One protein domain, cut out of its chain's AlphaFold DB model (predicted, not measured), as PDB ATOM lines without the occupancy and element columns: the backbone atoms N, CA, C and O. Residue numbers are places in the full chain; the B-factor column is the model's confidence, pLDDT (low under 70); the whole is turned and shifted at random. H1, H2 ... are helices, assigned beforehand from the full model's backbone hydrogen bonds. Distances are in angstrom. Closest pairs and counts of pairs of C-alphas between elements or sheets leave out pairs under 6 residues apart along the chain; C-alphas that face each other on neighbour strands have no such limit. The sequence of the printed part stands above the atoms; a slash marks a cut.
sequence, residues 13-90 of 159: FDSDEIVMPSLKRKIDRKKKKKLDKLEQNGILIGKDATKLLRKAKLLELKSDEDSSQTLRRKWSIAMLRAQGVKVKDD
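What this domain is: This is residues 13 to 90 of the 159 residues of the protein "SURF6 domain-containing protein" of Fasciola hepatica (UniProt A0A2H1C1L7). The long helix H1 reaches out as an arm from a loose head, in which H2 and H3 lie apart and residues 83 to 90 run back between them. Residues 17 to 23, of which 21 to 23 belong to H1, and 28 to 34 of H1 stick out. The printed part has 78 residues with three named helices, in the order H1, H2, H3, and no named strand; its class is all helix. It is loose, with a radius of gyration of the C-alphas of 15.1 A, and elongated, spanning 46 by 26 by 20 A.

How they stand to each other: H1, residues 21 to 40, and H2, residues 49 to 60, are close but not clearly touching; their closest C-alphas, those of Gln 40 and Leu 59, are 7.6 A apart. They run the same way at a steep tilt of 51 degrees. H3, residues 67 to 82, is apart from both. In H1, H2 and H3 every O i to N i+4 pair is within hydrogen-bond range.

Where its parts are: H1 runs 28.3 A from C-alpha 21 at (4.083, -23.779, 6.316). H2 measures 16.3 A. H3 runs 23.2 A to C-alpha 82 at (-28.142, -27.265, 13.567).

The domain as a whole: The two C-alphas farthest apart, those of Val 19 and Ser 67, are 46.7 A apart. The printed part has no cut, and both links are short. Residues 13, 15 and 65 have pLDDT under 70.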
ATOM      1  N   PHE A  13      -6.136 -16.979  16.634       69.06
ATOM      2  CA  PHE A  13      -5.446 -16.641  15.393       69.06
ATOM      3  C   PHE A  13      -6.341 -16.936  14.192       69.06
ATOM      4  O   PHE A  13      -7.014 -17.976  14.162       69.06
ATOM      5  N   ASP A  14      -6.312 -16.056  13.190       73.38
ATOM      6  CA  ASP A  14      -6.924 -16.346  11.902       73.38
ATOM      7  C   ASP A  14      -6.124 -17.457  11.205       73.38
ATOM      8  O   ASP A  14      -4.892 -17.458  11.135       73.38
ATOM      9  N   SER A  15      -6.832 -18.470  10.714       68.56
ATOM     10  CA  SER A  15      -6.210 -19.624  10.073       68.56
ATOM     11  C   SER A  15      -5.586 -19.315   8.709       68.56
ATOM     12  O   SER A  15      -4.776 -20.117   8.221       68.56
ATOM     13  N   ASP A  16      -5.940 -18.174   8.117       70.69
ATOM     14  CA  ASP A  16      -5.394 -17.706   6.843       70.69
ATOM     15  C   ASP A  16      -4.118 -16.862   7.015       70.69
ATOM     16  O   ASP A  16      -3.299 -16.810   6.099       70.69
ATOM     17  N   GLU A  17      -3.856 -16.348   8.219       76.69
ATOM     18  CA  GLU A  17      -2.646 -15.587   8.572       76.69
ATOM     19  C   GLU A  17      -1.469 -16.476   9.020       76.69
ATOM     20  O   GLU A  17      -0.409 -15.998   9.424       76.69
ATOM     21  N   ILE A  18      -1.615 -17.802   8.948       75.38
ATOM     22  CA  ILE A  18      -0.561 -18.738   9.356       75.38
ATOM     23  C   ILE A  18       0.579 -18.720   8.333       75.38
ATOM     24  O   ILE A  18       0.575 -19.468   7.355       75.38
ATOM     25  N   VAL A  19       1.603 -17.915   8.618       73.00
ATOM     26  CA  VAL A  19       2.804 -17.771   7.780       73.00
ATOM     27  C   VAL A  19       3.661 -19.043   7.776       73.00
ATOM     28  O   VAL A  19       4.310 -19.353   6.781       73.00
ATOM     29  N   MET A  20       3.641 -19.833   8.859       84.19
ATOM     30  CA  MET A  20       4.489 -21.024   9.012       84.19
ATOM     31  C   MET A  20       3.944 -22.239   8.236       84.19
ATOM     32  O   MET A  20       2.958 -22.857   8.671       84.19
ATOM     33  N   PRO A  21       4.610 -22.698   7.153       84.62
ATOM     34  CA  PRO A  21       4.083 -23.779   6.316       84.62
ATOM     35  C   PRO A  21       3.965 -25.116   7.058       84.62
ATOM     36  O   PRO A  21       3.056 -25.908   6.800       84.62
ATOM     37  N   SER A  22       4.864 -25.382   8.010       86.31
ATOM     38  CA  SER A  22       4.857 -26.606   8.821       86.31
ATOM     39  C   SER A  22       3.629 -26.686   9.740       86.31
ATOM     40  O   SER A  22       3.036 -27.760   9.895       86.31
ATOM     41  N   LEU A  23       3.204 -25.553  10.307       83.56
ATOM     42  CA  LEU A  23       2.028 -25.454  11.168       83.56
ATOM     43  C   LEU A  23       0.735 -25.566  10.353       83.56
ATOM     44  O   LEU A  23      -0.145 -26.351  10.719       83.56
ATOM     45  N   LYS A  24       0.664 -24.888   9.197       85.25
ATOM     46  CA  LYS A  24      -0.462 -25.003   8.257       85.25
ATOM     47  C   LYS A  24      -0.695 -26.456   7.832       85.25
ATOM     48  O   LYS A  24      -1.795 -26.978   8.013       85.25
ATOM     49  N   ARG A  25       0.362 -27.177   7.430       87.62
ATOM     50  CA  ARG A  25       0.287 -28.618   7.100       87.62
ATOM     51  C   ARG A  25      -0.243 -29.464   8.260       87.62
ATOM     52  O   ARG A  25      -1.048 -30.373   8.042       87.62
ATOM     53  N   LYS A  26       0.189 -29.199   9.502       88.00
ATOM     54  CA  LYS A  26      -0.302 -29.927  10.689       88.00
ATOM     55  C   LYS A  26      -1.803 -29.702  10.900       88.00
ATOM     56  O   LYS A  26      -2.513 -30.666  11.202       88.00
ATOM     57  N   ILE A  27      -2.285 -28.471  10.729       87.38
ATOM     58  CA  ILE A  27      -3.706 -28.114  10.856       87.38
ATOM     59  C   ILE A  27      -4.526 -28.758   9.739       87.38
ATOM     60  O   ILE A  27      -5.522 -29.422  10.029       87.38
ATOM     61  N   ASP A  28      -4.076 -28.658   8.491       89.25
ATOM     62  CA  ASP A  28      -4.758 -29.249   7.338       89.25
ATOM     63  C   ASP A  28      -4.845 -30.773   7.467       89.25
ATOM     64  O   ASP A  28      -5.901 -31.364   7.241       89.25
ATOM     65  N   ARG A  29      -3.782 -31.421   7.960       91.00
ATOM     66  CA  ARG A  29      -3.791 -32.855   8.282       91.00
ATOM     67  C   ARG A  29      -4.827 -33.195   9.354       91.00
ATOM     68  O   ARG A  29      -5.519 -34.203   9.225       91.00
ATOM     69  N   LYS A  30      -4.950 -32.383  10.414       90.81
ATOM     70  CA  LYS A  30      -5.980 -32.576  11.454       90.81
ATOM     71  C   LYS A  30      -7.390 -32.393  10.879       90.81
ATOM     72  O   LYS A  30      -8.252 -33.223  11.158       90.81
ATOM     73  N   LYS A  31      -7.617 -31.357  10.064       89.19
ATOM     74  CA  LYS A  31      -8.900 -31.105   9.380       89.19
ATOM     75  C   LYS A  31      -9.271 -32.272   8.460       89.19
ATOM     76  O   LYS A  31     -10.383 -32.782   8.559       89.19
ATOM     77  N   LYS A  32      -8.323 -32.761   7.654       90.56
ATOM     78  CA  LYS A  32      -8.509 -33.926   6.778       90.56
ATOM     79  C   LYS A  32      -8.902 -35.171   7.571       90.56
ATOM     80  O   LYS A  32      -9.930 -35.760   7.280       90.56
ATOM     81  N   LYS A  33      -8.173 -35.500   8.644       92.81
ATOM     82  CA  LYS A  33      -8.517 -36.638   9.517       92.81
ATOM     83  C   LYS A  33      -9.918 -36.523  10.126       92.81
ATOM     84  O   LYS A  33     -10.593 -37.533  10.279       92.81
ATOM     85  N   LYS A  34     -10.356 -35.314  10.504       90.56
ATOM     86  CA  LYS A  34     -11.730 -35.089  10.988       90.56
ATOM     87  C   LYS A  34     -12.756 -35.353   9.883       90.56
ATOM     88  O   LYS A  34     -13.746 -36.020  10.148       90.56
ATOM     89  N   LEU A  35     -12.503 -34.868   8.667       90.38
ATOM     90  CA  LEU A  35     -13.370 -35.112   7.516       90.38
ATOM     91  C   LEU A  35     -13.433 -36.603   7.160       90.38
ATOM     92  O   LEU A  35     -14.526 -37.128   7.000       90.38
ATOM     93  N   ASP A  36     -12.295 -37.295   7.129       90.88
ATOM     94  CA  ASP A  36     -12.229 -38.729   6.826       90.88
ATOM     95  C   ASP A  36     -13.053 -39.554   7.835       90.88
ATOM     96  O   ASP A  36     -13.769 -40.471   7.446       90.88
ATOM     97  N   LYS A  37     -13.030 -39.187   9.126       91.00
ATOM     98  CA  LYS A  37     -13.878 -39.811  10.162       91.00
ATOM     99  C   LYS A  37     -15.372 -39.574   9.923       91.00
ATOM    100  O   LYS A  37     -16.174 -40.481  10.111       91.00
ATOM    101  N   LEU A  38     -15.755 -38.361   9.518       90.88
ATOM    102  CA  LEU A  38     -17.147 -38.048   9.177       90.88
ATOM    103  C   LEU A  38     -17.606 -38.858   7.960       90.88
ATOM    104  O   LEU A  38     -18.702 -39.411   7.971       90.88
ATOM    105  N   GLU A  39     -16.743 -38.984   6.953       89.88
ATOM    106  CA  GLU A  39     -17.012 -39.775   5.753       89.88
ATOM    107  C   GLU A  39     -17.154 -41.266   6.067       89.88
ATOM    108  O   GLU A  39     -18.082 -41.891   5.565       89.88
ATOM    109  N   GLN A  40     -16.309 -41.824   6.940       87.19
ATOM    110  CA  GLN A  40     -16.453 -43.202   7.431       87.19
ATOM    111  C   GLN A  40     -17.802 -43.429   8.129       87.19
ATOM    112  O   GLN A  40     -18.411 -44.481   7.958       87.19
ATOM    113  N   ASN A  41     -18.309 -42.421   8.840       86.56
ATOM    114  CA  ASN A  41     -19.620 -42.460   9.492       86.56
ATOM    115  C   ASN A  41     -20.801 -42.213   8.531       86.56
ATOM    116  O   ASN A  41     -21.941 -42.107   8.981       86.56
ATOM    117  N   GLY A  42     -20.556 -42.087   7.223       85.81
ATOM    118  CA  GLY A  42     -21.594 -41.836   6.222       85.81
ATOM    119  C   GLY A  42     -22.027 -40.374   6.095       85.81
ATOM    120  O   GLY A  42     -23.001 -40.079   5.407       85.81
ATOM    121  N   ILE A  43     -21.317 -39.437   6.728       91.31
ATOM    122  CA  ILE A  43     -21.647 -38.008   6.700       91.31
ATOM    123  C   ILE A  43     -20.811 -37.329   5.617       91.31
ATOM    124  O   ILE A  43     -19.634 -37.017   5.793       91.31
ATOM    125  N   LEU A  44     -21.440 -37.089   4.470       93.31
ATOM    126  CA  LEU A  44     -20.788 -36.495   3.311       93.31
ATOM    127  C   LEU A  44     -20.893 -34.969   3.339       93.31
ATOM    128  O   LEU A  44     -21.983 -34.396   3.372       93.31
ATOM    129  N   ILE A  45     -19.740 -34.302   3.264       91.50
ATOM    130  CA  ILE A  45     -19.624 -32.841   3.259       91.50
ATOM    131  C   ILE A  45     -18.705 -32.432   2.107       91.50
ATOM    132  O   ILE A  45     -17.641 -33.010   1.900       91.50
ATOM    133  N   GLY A  46     -19.103 -31.421   1.336       90.75
ATOM    134  CA  GLY A  46     -18.256 -30.869   0.278       90.75
ATOM    135  C   GLY A  46     -19.028 -30.307  -0.906       90.75
ATOM    136  O   GLY A  46     -20.255 -30.370  -0.979       90.75
ATOM    137  N   LYS A  47     -18.298 -29.738  -1.867       90.62
ATOM    138  CA  LYS A  47     -18.879 -29.083  -3.052       90.62
ATOM    139  C   LYS A  47     -18.956 -30.025  -4.261       90.62
ATOM    140  O   LYS A  47     -19.974 -30.036  -4.950       90.62
ATOM    141  N   ASP A  48     -17.942 -30.866  -4.455       94.06
ATOM    142  CA  ASP A  48     -17.782 -31.722  -5.637       94.06
ATOM    143  C   ASP A  48     -18.768 -32.900  -5.670       94.06
ATOM    144  O   ASP A  48     -18.495 -33.979  -5.141       94.06
ATOM    145  N   ALA A  49     -19.896 -32.724  -6.363       92.94
ATOM    146  CA  ALA A  49     -20.945 -33.741  -6.492       92.94
ATOM    147  C   ALA A  49     -20.443 -35.099  -7.018       92.94
ATOM    148  O   ALA A  49     -20.866 -36.143  -6.533       92.94
ATOM    149  N   THR A  50     -19.511 -35.107  -7.976       94.12
ATOM    150  CA  THR A  50     -18.964 -36.349  -8.551       94.12
ATOM    151  C   THR A  50     -18.121 -37.136  -7.550       94.12
ATOM    152  O   THR A  50     -18.213 -38.361  -7.499       94.12
ATOM    153  N   LYS A  51     -17.312 -36.447  -6.733       94.00
ATOM    154  CA  LYS A  51     -16.512 -37.080  -5.675       94.00
ATOM    155  C   LYS A  51     -17.414 -37.599  -4.562       94.00
ATOM    156  O   LYS A  51     -17.231 -38.728  -4.127       94.00
ATOM    157  N   LEU A  52     -18.403 -36.806  -4.154       94.25
ATOM    158  CA  LEU A  52     -19.371 -37.212  -3.137       94.25
ATOM    159  C   LEU A  52     -20.179 -38.432  -3.578       94.25
ATOM    160  O   LEU A  52     -20.300 -39.374  -2.810       94.25
ATOM    161  N   LEU A  53     -20.634 -38.482  -4.833       94.88
ATOM    162  CA  LEU A  53     -21.330 -39.654  -5.361       94.88
ATOM    163  C   LEU A  53     -20.458 -40.920  -5.323       94.88
ATOM    164  O   LEU A  53     -20.957 -41.992  -5.001       94.88
ATOM    165  N   ARG A  54     -19.159 -40.813  -5.636       93.62
ATOM    166  CA  ARG A  54     -18.229 -41.951  -5.524       93.62
ATOM    167  C   ARG A  54     -18.094 -42.421  -4.079       93.62
ATOM    168  O   ARG A  54     -18.145 -43.618  -3.835       93.62
ATOM    169  N   LYS A  55     -17.953 -41.487  -3.136       92.25
ATOM    170  CA  LYS A  55     -17.865 -41.803  -1.704       92.25
ATOM    171  C   LYS A  55     -19.149 -42.448  -1.187       92.25
ATOM    172  O   LYS A  55     -19.061 -43.460  -0.511       92.25
ATOM    173  N   ALA A  56     -20.314 -41.925  -1.571       92.00
ATOM    174  CA  ALA A  56     -21.612 -42.483  -1.197       92.00
ATOM    175  C   ALA A  56     -21.757 -43.939  -1.662       92.00
ATOM    176  O   ALA A  56     -22.058 -44.807  -0.855       92.00
ATOM    177  N   LYS A  57     -21.423 -44.227  -2.928       92.19
ATOM    178  CA  LYS A  57     -21.441 -45.597  -3.469       92.19
ATOM    179  C   LYS A  57     -20.488 -46.545  -2.738       92.19
ATOM    180  O   LYS A  57     -20.819 -47.698  -2.513       92.19
ATOM    181  N   LEU A  58     -19.294 -46.073  -2.374       91.62
ATOM    182  CA  LEU A  58     -18.335 -46.880  -1.609       91.62
ATOM    183  C   LEU A  58     -18.817 -47.180  -0.186       91.62
ATOM    184  O   LEU A  58     -18.379 -48.167   0.391       91.62
ATOM    185  N   LEU A  59     -19.660 -46.318   0.383       88.00
ATOM    186  CA  LEU A  59     -20.247 -46.517   1.705       88.00
ATOM    187  C   LEU A  59     -21.444 -47.466   1.653       88.00
ATOM    188  O   LEU A  59     -21.531 -48.317   2.526       88.00
ATOM    189  N   GLU A  60     -22.292 -47.378   0.619       86.25
ATOM    190  CA  GLU A  60     -23.365 -48.362   0.365       86.25
ATOM    191  C   GLU A  60     -22.803 -49.789   0.279       86.25
ATOM    192  O   GLU A  60     -23.372 -50.714   0.838       86.25
ATOM    193  N   LEU A  61     -21.647 -49.967  -0.368       85.88
ATOM    194  CA  LEU A  61     -20.989 -51.274  -0.496       85.88
ATOM    195  C   LEU A  61     -20.359 -51.795   0.807       85.88
ATOM    196  O   LEU A  61     -19.953 -52.949   0.856       85.88
ATOM    197  N   LYS A  62     -20.191 -50.939   1.821       83.00
ATOM    198  CA  LYS A  62     -19.500 -51.261   3.081       83.00
ATOM    199  C   LYS A  62     -20.433 -51.354   4.282       83.00
ATOM    200  O   LYS A  62     -19.962 -51.690   5.364       83.00
ATOM    201  N   SER A  63     -21.687 -50.936   4.153       71.69
ATOM    202  CA  SER A  63     -22.587 -50.857   5.296       71.69
ATOM    203  C   SER A  63     -23.249 -52.199   5.567       71.69
ATOM    204  O   SER A  63     -24.160 -52.577   4.839       71.69
ATOM    205  N   ASP A  64     -22.851 -52.839   6.663       70.19
ATOM    206  CA  ASP A  64     -23.684 -53.822   7.353       70.19
ATOM    207  C   ASP A  64     -24.723 -53.052   8.197       70.19
ATOM    208  O   ASP A  64     -24.390 -52.099   8.914       70.19
ATOM    209  N   GLU A  65     -26.010 -53.364   8.021       66.75
ATOM    210  CA  GLU A  65     -27.133 -52.565   8.534       66.75
ATOM    211  C   GLU A  65     -27.403 -52.790  10.030       66.75
ATOM    212  O   GLU A  65     -28.369 -53.432  10.432       66.75
ATOM    213  N   ASP A  66     -26.593 -52.171  10.887       80.44
ATOM    214  CA  ASP A  66     -26.890 -52.099  12.319       80.44
ATOM    215  C   ASP A  66     -27.878 -50.960  12.625       80.44
ATOM    216  O   ASP A  66     -27.546 -49.769  12.539       80.44
ATOM    217  N   SER A  67     -29.086 -51.302  13.082       81.38
ATOM    218  CA  SER A  67     -30.136 -50.336  13.453       81.38
ATOM    219  C   SER A  67     -29.653 -49.285  14.469       81.38
ATOM    220  O   SER A  67     -29.923 -48.089  14.316       81.38
ATOM    221  N   SER A  68     -28.841 -49.692  15.449       84.06
ATOM    222  CA  SER A  68     -28.246 -48.806  16.458       84.06
ATOM    223  C   SER A  68     -27.283 -47.773  15.851       84.06
ATOM    224  O   SER A  68     -27.272 -46.605  16.259       84.06
ATOM    225  N   GLN A  69     -26.509 -48.162  14.833       84.31
ATOM    226  CA  GLN A  69     -25.594 -47.266  14.131       84.31
ATOM    227  C   GLN A  69     -26.363 -46.247  13.289       84.31
ATOM    228  O   GLN A  69     -25.998 -45.067  13.270       84.31
ATOM    229  N   THR A  70     -27.453 -46.659  12.634       85.94
ATOM    230  CA  THR A  70     -28.276 -45.736  11.834       85.94
ATOM    231  C   THR A  70     -28.883 -44.622  12.690       85.94
ATOM    232  O   THR A  70     -28.850 -43.454  12.292       85.94
ATOM    233  N   LEU A  71     -29.361 -44.941  13.899       90.00
ATOM    234  CA  LEU A  71     -29.925 -43.955  14.822       90.00
ATOM    235  C   LEU A  71     -28.861 -42.946  15.282       90.00
ATOM    236  O   LEU A  71     -29.086 -41.736  15.227       90.00
ATOM    237  N   ARG A  72     -27.667 -43.425  15.658       89.25
ATOM    238  CA  ARG A  72     -26.527 -42.564  16.029       89.25
ATOM    239  C   ARG A  72     -26.109 -41.631  14.887       89.25
ATOM    240  O   ARG A  72     -25.809 -40.456  15.124       89.25
ATOM    241  N   ARG A  73     -26.117 -42.128  13.644       89.88
ATOM    242  CA  ARG A  73     -25.826 -41.321  12.446       89.88
ATOM    243  C   ARG A  73     -26.867 -40.219  12.249       89.88
ATOM    244  O   ARG A  73     -26.478 -39.070  12.054       89.88
ATOM    245  N   LYS A  74     -28.165 -40.523  12.373       91.69
ATOM    246  CA  LYS A  74     -29.252 -39.530  12.250       91.69
ATOM    247  C   LYS A  74     -29.104 -38.380  13.251       91.69
ATOM    248  O   LYS A  74     -29.150 -37.220  12.846       91.69
ATOM    249  N   TRP A  75     -28.839 -38.683  14.524       93.50
ATOM    250  CA  TRP A  75     -28.605 -37.654  15.549       93.50
ATOM    251  C   TRP A  75     -27.366 -36.803  15.262       93.50
ATOM    252  O   TRP A  75     -27.415 -35.577  15.364       93.50
ATOM    253  N   SER A  76     -26.276 -37.435  14.822       92.56
ATOM    254  CA  SER A  76     -25.053 -36.723  14.428       92.56
ATOM    255  C   SER A  76     -25.306 -35.760  13.262       92.56
ATOM    256  O   SER A  76     -24.833 -34.624  13.276       92.56
ATOM    257  N   ILE A  77     -26.086 -36.182  12.263       93.94
ATOM    258  CA  ILE A  77     -26.470 -35.339  11.125       93.94
ATOM    259  C   ILE A  77     -27.346 -34.169  11.584       93.94
ATOM    260  O   ILE A  77     -27.104 -33.039  11.161       93.94
ATOM    261  N   ALA A  78     -28.338 -34.410  12.445       95.12
ATOM    262  CA  ALA A  78     -29.213 -33.363  12.970       95.12
ATOM    263  C   ALA A  78     -28.417 -32.284  13.725       95.12
ATOM    264  O   ALA A  78     -28.588 -31.094  13.464       95.12
ATOM    265  N   MET A  79     -27.474 -32.699  14.576       95.19
ATOM    266  CA  MET A  79     -26.591 -31.784  15.306       95.19
ATOM    267  C   MET A  79     -25.709 -30.956  14.360       95.19
ATOM    268  O   MET A  79     -25.598 -29.742  14.515       95.19
ATOM    269  N   LEU A  80     -25.117 -31.588  13.341       93.56
ATOM    270  CA  LEU A  80     -24.297 -30.890  12.345       93.56
ATOM    271  C   LEU A  80     -25.117 -29.899  11.510       93.56
ATOM    272  O   LEU A  80     -24.642 -28.801  11.222       93.56
ATOM    273  N   ARG A  81     -26.351 -30.255  11.146       94.25
ATOM    274  CA  ARG A  81     -27.273 -29.344  10.454       94.25
ATOM    275  C   ARG A  81     -27.625 -28.141  11.324       94.25
ATOM    276  O   ARG A  81     -27.574 -27.025  10.817       94.25
ATOM    277  N   ALA A  82     -27.894 -28.348  12.614       96.06
ATOM    278  CA  ALA A  82     -28.142 -27.265  13.567       96.06
ATOM    279  C   ALA A  82     -26.921 -26.342  13.737       96.06
ATOM    280  O   ALA A  82     -27.071 -25.134  13.870       96.06
ATOM    281  N   GLN A  83     -25.704 -26.890  13.636       93.62
ATOM    282  CA  GLN A  83     -24.462 -26.110  13.597       93.62
ATOM    283  C   GLN A  83     -24.284 -25.306  12.285       93.62
ATOM    284  O   GLN A  83     -23.376 -24.485  12.179       93.62
ATOM    285  N   GLY A  84     -25.114 -25.540  11.262       93.19
ATOM    286  CA  GLY A  84     -25.023 -24.894   9.947       93.19
ATOM    287  C   GLY A  84     -24.170 -25.652   8.922       93.19
ATOM    288  O   GLY A  84     -23.872 -25.136   7.839       93.19
ATOM    289  N   VAL A  85     -23.763 -26.890   9.218       93.25
ATOM    290  CA  VAL A  85     -22.981 -27.717   8.292       93.25
ATOM    291  C   VAL A  85     -23.886 -28.302   7.203       93.25
ATOM    292  O   VAL A  85     -24.876 -28.982   7.469       93.25
ATOM    293  N   LYS A  86     -23.509 -28.084   5.938       93.19
ATOM    294  CA  LYS A  86     -24.235 -28.586   4.757       93.19
ATOM    295  C   LYS A  86     -23.940 -30.069   4.508       93.19
ATOM    296  O   LYS A  86     -23.059 -30.404   3.714       93.19
ATOM    297  N   VAL A  87     -24.681 -30.937   5.190       94.00
ATOM    298  CA  VAL A  87     -24.628 -32.398   5.014       94.00
ATOM    299  C   VAL A  87     -25.357 -32.816   3.730       94.00
ATOM    300  O   VAL A  87     -26.435 -32.301   3.440       94.00
ATOM    301  N   LYS A  88     -24.761 -33.731   2.953       93.12
ATOM    302  CA  LYS A  88     -25.287 -34.251   1.679       93.12
ATOM    303  C   LYS A  88     -25.454 -35.771   1.728       93.12
ATOM    304  O   LYS A  88     -24.587 -36.506   1.270       93.12
ATOM    305  N   ASP A  89     -26.567 -36.213   2.277       88.62
ATOM    306  CA  ASP A  89     -26.930 -37.610   2.523       88.62
ATOM    307  C   ASP A  89     -27.711 -38.270   1.370       88.62
ATOM    308  O   ASP A  89     -27.584 -39.473   1.162       88.62
ATOM    309  N   ASP A  90     -28.435 -37.502   0.552       92.25
ATOM    310  CA  ASP A  90     -29.276 -38.068  -0.514       92.25
ATOM    311  C   ASP A  90     -28.513 -38.491  -1.781       92.25
ATOM    312  O   ASP A  90     -28.056 -37.677  -2.597       92.25
TER     313      ASP A  90